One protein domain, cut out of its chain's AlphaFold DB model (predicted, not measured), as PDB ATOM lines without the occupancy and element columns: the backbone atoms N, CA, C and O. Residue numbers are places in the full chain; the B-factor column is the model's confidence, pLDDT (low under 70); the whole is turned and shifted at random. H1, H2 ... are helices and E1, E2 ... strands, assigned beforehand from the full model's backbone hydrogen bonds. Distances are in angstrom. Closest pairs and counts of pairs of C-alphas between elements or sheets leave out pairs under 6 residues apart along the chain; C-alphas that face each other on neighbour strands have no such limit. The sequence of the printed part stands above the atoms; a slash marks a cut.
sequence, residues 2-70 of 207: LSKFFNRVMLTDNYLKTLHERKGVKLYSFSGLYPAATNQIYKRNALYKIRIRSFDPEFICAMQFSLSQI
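AT A GLANCE: This is residues 2 to 70 of the 207 residues of a protein of Clostridium botulinum (strain Okra / Type B1) (UniProt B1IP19). Three crossed helices, H1, H2 and H3, cluster at one end, and beside them a short two-strand hairpin, E1 and E2, runs on into a long loop, residues 31 to 51, reaching the other end. The printed part has 69 residues, in the order H1, H2, E1, E2, H3, with E1 and E2 antiparallel; it is mostly helix. It is only just loose, close to compact, with a radius of gyration of the C-alphas of 13.3 A and spans of 37 by 25 by 19 A.

IN THESE COORDINATES: H1, residues 2 to 10, begins at C-alpha 2 (4.585, 127.819, 57.315) and is 12.2 A long. H2 is residues 14 to 21, 10.6 A. E1 is residues 28 to 30 and E2 residues 52 to 54. H3, residues 57 to 69, is 18.8 A long and ends at C-alpha 69 (19.841, 134.560, 59.300).

HOW THE PARTS SIT: H1 and H2, a helical hairpin, touch at a steep tilt of 44 degrees, opposite ways; the closest C-alphas, Met 10 and Leu 16, are 4.8 A apart. H3 touches H1 with residues 63 to 67 alone, about perpendicular at 83 degrees, closest C-alphas Val 9 and Ser 66, 5.9 A. In H1, H2 and H3 every O i to N i+4 pair is within hydrogen-bond range. N 29 and O 53, 3.0 A, are within that range across the hairpin E1 and E2.

THE WHOLE: The C-alphas farthest apart, Asn 14 and Asn 39, are 38.0 A apart. The printed part has no cut; the link E1 to E2 is long, and no printed residue is under 70 in pLDDT.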
ATOM      1  N   LEU A   2       4.160 126.655  56.514       91.25
ATOM      2  CA  LEU A   2       4.585 127.819  57.315       91.25
ATOM      3  C   LEU A   2       4.865 127.535  58.794       91.25
ATOM      4  O   LEU A   2       5.900 127.941  59.300       91.25
ATOM      5  N   SER A   3       3.997 126.794  59.483       91.88
ATOM      6  CA  SER A   3       4.248 126.430  60.885       91.88
ATOM      7  C   SER A   3       5.529 125.611  61.063       91.88
ATOM      8  O   SER A   3       6.260 125.821  62.020       91.88
ATOM      9  N   LYS A   4       5.851 124.712  60.121       92.75
ATOM     10  CA  LYS A   4       7.112 123.954  60.141       92.75
ATOM     11  C   LYS A   4       8.313 124.867  59.893       92.75
ATOM     12  O   LYS A   4       9.322 124.695  60.562       92.75
ATOM     13  N   PHE A   5       8.188 125.821  58.970       95.38
ATOM     14  CA  PHE A   5       9.216 126.832  58.725       95.38
ATOM     15  C   PHE A   5       9.483 127.665  59.982       95.38
ATOM     16  O   PHE A   5      10.611 127.693  60.456       95.38
ATOM     17  N   PHE A   6       8.448 128.240  60.601       96.06
ATOM     18  CA  PHE A   6       8.629 129.004  61.837       96.06
ATOM     19  C   PHE A   6       9.158 128.151  62.988       96.06
ATOM     20  O   PHE A   6       9.992 128.632  63.739       96.06
ATOM     21  N   ASN A   7       8.775 126.876  63.095       94.31
ATOM     22  CA  ASN A   7       9.397 125.986  64.073       94.31
ATOM     23  C   ASN A   7      10.907 125.848  63.835       94.31
ATOM     24  O   ASN A   7      11.653 125.922  64.799       94.31
ATOM     25  N   ARG A   8      11.367 125.688  62.584       95.38
ATOM     26  CA  ARG A   8      12.808 125.650  62.269       95.38
ATOM     27  C   ARG A   8      13.505 126.954  62.647       95.38
ATOM     28  O   ARG A   8      14.549 126.900  63.281       95.38
ATOM     29  N   VAL A   9      12.898 128.097  62.328       96.81
ATOM     30  CA  VAL A   9      13.401 129.424  62.725       96.81
ATOM     31  C   VAL A   9      13.509 129.538  64.246       96.81
ATOM     32  O   VAL A   9      14.505 130.020  64.763       96.81
ATOM     33  N   MET A  10      12.516 129.051  64.991       96.62
ATOM     34  CA  MET A  10      12.551 129.092  66.454       96.62
ATOM     35  C   MET A  10      13.667 128.223  67.054       96.62
ATOM     36  O   MET A  10      14.056 128.463  68.188       96.62
ATOM     37  N   LEU A  11      14.190 127.225  66.334       95.81
ATOM     38  CA  LEU A  11      15.288 126.384  66.823       95.81
ATOM     39  C   LEU A  11      16.666 127.051  66.709       95.81
ATOM     40  O   LEU A  11      17.623 126.511  67.259       95.81
ATOM     41  N   THR A  12      16.787 128.188  66.015       96.25
ATOM     42  CA  THR A  12      18.067 128.900  65.855       96.25
ATOM     43  C   THR A  12      18.365 129.879  66.989       96.25
ATOM     44  O   THR A  12      19.426 130.491  66.992       96.25
ATOM     45  N   ASP A  13      17.441 130.045  67.935       97.56
ATOM     46  CA  ASP A  13      17.571 130.943  69.080       97.56
ATOM     47  C   ASP A  13      17.084 130.243  70.357       97.56
ATOM     48  O   ASP A  13      16.077 129.532  70.347       97.56
ATOM     49  N   ASN A  14      17.803 130.428  71.466       96.81
ATOM     50  CA  ASN A  14      17.519 129.710  72.712       96.81
ATOM     51  C   ASN A  14      16.197 130.146  73.352       96.81
ATOM     52  O   ASN A  14      15.426 129.288  73.785       96.81
ATOM     53  N   TYR A  15      15.909 131.451  73.376       96.75
ATOM     54  CA  TYR A  15      14.653 131.976  73.912       96.75
ATOM     55  C   TYR A  15      13.463 131.434  73.101       96.75
ATOM     56  O   TYR A  15      12.501 130.894  73.665       96.75
ATOM     57  N   LEU A  16      13.551 131.480  71.766       97.69
ATOM     58  CA  LEU A  16      12.512 130.952  70.885       97.69
ATOM     59  C   LEU A  16      12.350 129.439  71.047       97.69
ATOM     60  O   LEU A  16      11.218 128.952  71.104       97.69
ATOM     61  N   LYS A  17      13.444 128.686  71.175       97.00
ATOM     62  CA  LYS A  17      13.391 127.239  71.403       97.00
ATOM     63  C   LYS A  17      12.656 126.909  72.701       97.00
ATOM     64  O   LYS A  17      11.725 126.100  72.684       97.00
ATOM     65  N   THR A  18      12.982 127.592  73.799       96.25
ATOM     66  CA  THR A  18      12.278 127.429  75.078       96.25
ATOM     67  C   THR A  18      10.790 127.762  74.945       96.25
ATOM     68  O   THR A  18       9.934 126.989  75.389       96.25
ATOM     69  N   LEU A  19      10.440 128.859  74.263       95.19
ATOM     70  CA  LEU A  19       9.041 129.205  73.988       95.19
ATOM     71  C   LEU A  19       8.340 128.152  73.109       95.19
ATOM     72  O   LEU A  19       7.143 127.886  73.273       95.19
ATOM     73  N   HIS A  20       9.057 127.538  72.166       93.81
ATOM     74  CA  HIS A  20       8.536 126.474  71.315       93.81
ATOM     75  C   HIS A  20       8.213 125.199  72.114       93.81
ATOM     76  O   HIS A  20       7.192 124.556  71.854       93.81
ATOM     77  N   GLU A  21       9.027 124.857  73.104       93.56
ATOM     78  CA  GLU A  21       8.841 123.669  73.945       93.56
ATOM     79  C   GLU A  21       7.807 123.891  75.062       93.56
ATOM     80  O   GLU A  21       7.153 122.941  75.511       93.56
ATOM     81  N   ARG A  22       7.581 125.151  75.462       92.50
ATOM     82  CA  ARG A  22       6.601 125.523  76.490       92.50
ATOM     83  C   ARG A  22       5.187 125.036  76.150       92.50
ATOM     84  O   ARG A  22       4.664 125.256  75.050       92.50
ATOM     85  N   LYS A  23       4.527 124.432  77.144       89.44
ATOM     86  CA  LYS A  23       3.102 124.069  77.092       89.44
ATOM     87  C   LYS A  23       2.211 125.298  77.317       89.44
ATOM     88  O   LYS A  23       2.587 126.236  78.008       89.44
ATOM     89  N   GLY A  24       1.005 125.265  76.757       88.62
ATOM     90  CA  GLY A  24       0.008 126.326  76.919       88.62
ATOM     91  C   GLY A  24       0.052 127.397  75.828       88.62
ATOM     92  O   GLY A  24       0.519 127.166  74.709       88.62
ATOM     93  N   VAL A  25      -0.503 128.565  76.145       90.06
ATOM     94  CA  VAL A  25      -0.630 129.689  75.212       90.06
ATOM     95  C   VAL A  25       0.735 130.338  74.985       90.06
ATOM     96  O   VAL A  25       1.434 130.673  75.936       90.06
ATOM     97  N   LYS A  26       1.116 130.540  73.719       91.12
ATOM     98  CA  LYS A  26       2.407 131.145  73.329       91.12
ATOM     99  C   LYS A  26       2.329 132.634  72.976       91.12
ATOM    100  O   LYS A  26       3.355 133.231  72.702       91.12
ATOM    101  N   LEU A  27       1.126 133.213  72.999       93.88
ATOM    102  CA  LEU A  27       0.856 134.653  72.871       93.88
ATOM    103  C   LEU A  27       1.355 135.328  71.581       93.88
ATOM    104  O   LEU A  27       1.452 136.549  71.523       93.88
ATOM    105  N   TYR A  28       1.566 134.547  70.519       96.56
ATOM    106  CA  TYR A  28       1.808 135.054  69.173       96.56
ATOM    107  C   TYR A  28       0.864 134.408  68.158       96.56
ATOM    108  O   TYR A  28       0.350 133.301  68.357       96.56
ATOM    109  N   SER A  29       0.668 135.097  67.038       96.69
ATOM    110  CA  SER A  29      -0.085 134.597  65.890       96.69
ATOM    111  C   SER A  29       0.564 135.039  64.581       96.69
ATOM    112  O   SER A  29       1.293 136.033  64.538       96.69
ATOM    113  N   PHE A  30       0.309 134.302  63.500       97.69
ATOM    114  CA  PHE A  30       0.790 134.682  62.176       97.69
ATOM    115  C   PHE A  30      -0.226 134.387  61.074       97.69
ATOM    116  O   PHE A  30      -1.010 133.438  61.159       97.69
ATOM    117  N   SER A  31      -0.206 135.218  60.033       96.56
ATOM    118  CA  SER A  31      -1.097 135.106  58.881       96.56
ATOM    119  C   SER A  31      -0.697 133.968  57.942       96.56
ATOM    120  O   SER A  31       0.429 133.476  57.953       96.56
ATOM    121  N   GLY A  32      -1.609 133.589  57.047       93.00
ATOM    122  CA  GLY A  32      -1.230 132.872  55.828       93.00
ATOM    123  C   GLY A  32      -0.339 133.711  54.900       93.00
ATOM    124  O   GLY A  32      -0.113 134.902  55.137       93.00
ATOM    125  N   LEU A  33       0.138 133.078  53.825       93.25
ATOM    126  CA  LEU A  33       0.802 133.766  52.717       93.25
ATOM    127  C   LEU A  33      -0.199 134.688  52.002       93.25
ATOM    128  O   LEU A  33      -1.318 134.274  51.696       93.25
ATOM    129  N   TYR A  34       0.215 135.921  51.718       93.25
ATOM    130  CA  TYR A  34      -0.547 136.874  50.912       93.25
ATOM    131  C   TYR A  34       0.250 137.312  49.670       93.25
ATOM    132  O   TYR A  34       1.412 137.684  49.831       93.25
ATOM    133  N   PRO A  35      -0.344 137.359  48.463       92.44
ATOM    134  CA  PRO A  35      -1.741 137.046  48.160       92.44
ATOM    135  C   PRO A  35      -2.060 135.561  48.354       92.44
ATOM    136  O   PRO A  35      -1.196 134.699  48.193       92.44
ATOM    137  N   ALA A  36      -3.305 135.274  48.739       87.31
ATOM    138  CA  ALA A  36      -3.775 133.898  48.854       87.31
ATOM    139  C   ALA A  36      -3.782 133.239  47.466       87.31
ATOM    140  O   ALA A  36      -4.121 133.878  46.469       87.31
ATOM    141  N   ALA A  37      -3.413 131.962  47.400       85.00
ATOM    142  CA  ALA A  37      -3.415 131.221  46.145       85.00
ATOM    143  C   ALA A  37      -4.844 131.057  45.597       85.00
ATOM    144  O   ALA A  37      -5.725 130.573  46.304       85.00
ATOM    145  N   THR A  38      -5.056 131.385  44.320       77.88
ATOM    146  CA  THR A  38      -6.358 131.235  43.641       77.88
ATOM    147  C   THR A  38      -6.767 129.771  43.479       77.88
ATOM    148  O   THR A  38      -7.925 129.431  43.680       77.88
ATOM    149  N   ASN A  39      -5.801 128.888  43.206       80.00
ATOM    150  CA  ASN A  39      -6.037 127.457  42.973       80.00
ATOM    151  C   ASN A  39      -5.515 126.595  44.131       80.00
ATOM    152  O   ASN A  39      -5.109 125.458  43.918       80.00
ATOM    153  N   GLN A  40      -5.430 127.162  45.341       78.25
ATOM    154  CA  GLN A  40      -4.878 126.520  46.549       78.25
ATOM    155  C   GLN A  40      -3.391 126.114  46.465       78.25
ATOM    156  O   GLN A  40      -2.825 125.634  47.444       78.25
ATOM    157  N   ILE A  41      -2.736 126.359  45.330       84.19
ATOM    158  CA  ILE A  41      -1.320 126.078  45.099       84.19
ATOM    159  C   ILE A  41      -0.554 127.398  45.067       84.19
ATOM    160  O   ILE A  41      -0.782 128.251  44.206       84.19
ATOM    161  N   TYR A  42       0.374 127.560  46.006       87.81
ATOM    162  CA  TYR A  42       1.324 128.667  45.988       87.81
ATOM    163  C   TYR A  42       2.400 128.416  44.929       87.81
ATOM    164  O   TYR A  42       2.936 127.316  44.810       87.81
ATOM    165  N   LYS A  43       2.706 129.449  44.144       89.31
ATOM    166  CA  LYS A  43       3.695 129.407  43.063       89.31
ATOM    167  C   LYS A  43       5.111 129.599  43.604       89.31
ATOM    168  O   LYS A  43       5.334 130.490  44.427       89.31
ATOM    169  N   ARG A  44       6.053 128.805  43.088       90.44
ATOM    170  CA  ARG A  44       7.503 128.996  43.265       90.44
ATOM    171  C   ARG A  44       7.939 130.332  42.646       90.44
ATOM    172  O   ARG A  44       7.321 130.781  41.685       90.44
ATOM    173  N   ASN A  45       9.003 130.937  43.178       90.19
ATOM    174  CA  ASN A  45       9.577 132.206  42.699       90.19
ATOM    175  C   ASN A  45       8.577 133.378  42.681       90.19
ATOM    176  O   ASN A  45       8.707 134.299  41.881       90.19
ATOM    177  N   ALA A  46       7.576 133.347  43.562       93.19
ATOM    178  CA  ALA A  46       6.636 134.444  43.754       93.19
ATOM    179  C   ALA A  46       6.851 135.098  45.121       93.19
ATOM    180  O   ALA A  46       7.263 134.445  46.082       93.19
ATOM    181  N   LEU A  47       6.550 136.393  45.208       94.75
ATOM    182  CA  LEU A  47       6.645 137.146  46.452       94.75
ATOM    183  C   LEU A  47       5.366 136.995  47.267       94.75
ATOM    184  O   LEU A  47       4.265 137.256  46.778       94.75
ATOM    185  N   TYR A  48       5.537 136.647  48.540       95.75
ATOM    186  CA  TYR A  48       4.451 136.577  49.503       95.75
ATOM    187  C   TYR A  48       4.776 137.389  50.746       95.75
ATOM    188  O   TYR A  48       5.927 137.507  51.161       95.75
ATOM    189  N   LYS A  49       3.729 137.923  51.367       95.94
ATOM    190  CA  LYS A  49       3.795 138.627  52.644       95.94
ATOM    191  C   LYS A  49       3.199 137.745  53.730       95.94
ATOM    192  O   LYS A  49       2.151 137.132  53.530       95.94
ATOM    193  N   ILE A  50       3.848 137.739  54.886       95.94
ATOM    194  CA  ILE A  50       3.348 137.134  56.118       95.94
ATOM    195  C   ILE A  50       3.416 138.204  57.199       95.94
ATOM    196  O   ILE A  50       4.344 139.013  57.221       95.94
ATOM    197  N   ARG A  51       2.433 138.219  58.093       96.50
ATOM    198  CA  ARG A  51       2.450 139.053  59.294       96.50
ATOM    199  C   ARG A  51       2.556 138.153  60.511       96.50
ATOM    200  O   ARG A  51       1.804 137.190  60.610       96.50
ATOM    201  N   ILE A  52       3.458 138.492  61.421       97.31
ATOM    202  CA  ILE A  52       3.596 137.869  62.740       97.31
ATOM    203  C   ILE A  52       3.306 138.958  63.767       97.31
ATOM    204  O   ILE A  52       3.734 140.099  63.593       97.31
ATOM    205  N   ARG A  53       2.541 138.625  64.804       96.62
ATOM    206  CA  ARG A  53       2.196 139.537  65.895       96.62
ATOM    207  C   ARG A  53       2.383 138.843  67.234       96.62
ATOM    208  O   ARG A  53       2.192 137.632  67.331       96.62
ATOM    209  N   SER A  54       2.770 139.626  68.230       96.50
ATOM    210  CA  SER A  54       2.922 139.223  69.624       96.50
ATOM    211  C   SER A  54       2.871 140.470  70.503       96.50
ATOM    212  O   SER A  54       3.177 141.567  70.033       96.50
ATOM    213  N   PHE A  55       2.501 140.287  71.769       94.56
ATOM    214  CA  PHE A  55       2.681 141.301  72.817       94.56
ATOM    215  C   PHE A  55       4.076 141.269  73.435       94.56
ATOM    216  O   PHE A  55       4.452 142.202  74.133       94.56
ATOM    217  N   ASP A  56       4.825 140.198  73.185       94.56
ATOM    218  CA  ASP A  56       6.158 139.994  73.725       94.56
ATOM    219  C   ASP A  56       7.207 140.633  72.789       94.56
ATOM    220  O   ASP A  56       7.407 140.137  71.671       94.56
ATOM    221  N   PRO A  57       7.855 141.744  73.192       93.69
ATOM    222  CA  PRO A  57       8.867 142.399  72.371       93.69
ATOM    223  C   PRO A  57      10.136 141.554  72.214       93.69
ATOM    224  O   PRO A  57      10.761 141.625  71.157       93.69
ATOM    225  N   GLU A  58      10.492 140.729  73.205       95.44
ATOM    226  CA  GLU A  58      11.642 139.822  73.130       95.44
ATOM    227  C   GLU A  58      11.409 138.779  72.033       95.44
ATOM    228  O   GLU A  58      12.261 138.598  71.161       95.44
ATOM    229  N   PHE A  59      10.199 138.211  71.968       96.94
ATOM    230  CA  PHE A  59       9.800 137.331  70.867       96.94
ATOM    231  C   PHE A  59       9.921 138.000  69.500       96.94
ATOM    232  O   PHE A  59      10.422 137.379  68.562       96.94
ATOM    233  N   ILE A  60       9.454 139.243  69.352       97.06
ATOM    234  CA  ILE A  60       9.513 139.928  68.056       97.06
ATOM    235  C   ILE A  60      10.965 140.181  67.637       97.06
ATOM    236  O   ILE A  60      11.309 139.912  66.484       97.06
ATOM    237  N   CYS A  61      11.815 140.641  68.558       96.56
ATOM    238  CA  CYS A  61      13.235 140.872  68.296       96.56
ATOM    239  C   CYS A  61      13.965 139.571  67.933       96.56
ATOM    240  O   CYS A  61      14.646 139.519  66.907       96.56
ATOM    241  N   ALA A  62      13.770 138.506  68.715       97.69
ATOM    242  CA  ALA A  62      14.385 137.207  68.458       97.69
ATOM    243  C   ALA A  62      13.914 136.614  67.121       97.69
ATOM    244  O   ALA A  62      14.729 136.168  66.315       97.69
ATOM    245  N   MET A  63      12.611 136.677  66.819       97.69
ATOM    246  CA  MET A  63      12.083 136.233  65.523       97.69
ATOM    247  C   MET A  63      12.656 137.042  64.361       97.69
ATOM    248  O   MET A  63      12.992 136.458  63.334       97.69
ATOM    249  N   GLN A  64      12.766 138.368  64.493       96.50
ATOM    250  CA  GLN A  64      13.345 139.224  63.457       96.50
ATOM    251  C   GLN A  64      14.798 138.838  63.170       96.50
ATOM    252  O   GLN A  64      15.166 138.683  62.004       96.50
ATOM    253  N   PHE A  65      15.600 138.661  64.220       96.69
ATOM    254  CA  PHE A  65      16.990 138.249  64.084       96.69
ATOM    255  C   PHE A  65      17.093 136.864  63.435       96.69
ATOM    256  O   PHE A  65      17.702 136.740  62.373       96.69
ATOM    257  N   SER A  66      16.412 135.852  63.977       97.50
ATOM    258  CA  SER A  66      16.449 134.482  63.447       97.50
ATOM    259  C   SER A  66      15.959 134.387  61.999       97.50
ATOM    260  O   SER A  66      16.570 133.701  61.183       97.50
ATOM    261  N   LEU A  67      14.900 135.119  61.630       97.19
ATOM    262  CA  LEU A  67      14.416 135.175  60.244       97.19
ATOM    263  C   LEU A  67      15.423 135.823  59.286       97.19
ATOM    264  O   LEU A  67      15.421 135.481  58.108       97.19
ATOM    265  N   SER A  68      16.258 136.754  59.755       95.25
ATOM    266  CA  SER A  68      17.271 137.399  58.907       95.25
ATOM    267  C   SER A  68      18.464 136.494  58.589       95.25
ATOM    268  O   SER A  68      19.171 136.750  57.620       95.25
ATOM    269  N   GLN A  69      18.681 135.452  59.397       93.94
ATOM    270  CA  GLN A  69      19.841 134.560  59.300       93.94
ATOM    271  C   GLN A  69      19.488 133.160  58.781       93.94
ATOM    272  O   GLN A  69      20.375 132.409  58.381       93.94
ATOM    273  N   ILE A  70      18.205 132.779  58.806       95.25
ATOM    274  CA  ILE A  70      17.776 131.438  58.406       95.25
ATOM    275  C   ILE A  70      18.030 131.202  56.913       95.25
ATOM    276  O   ILE A  70      17.632 131.988  56.054       95.25
TER     277      ILE A  70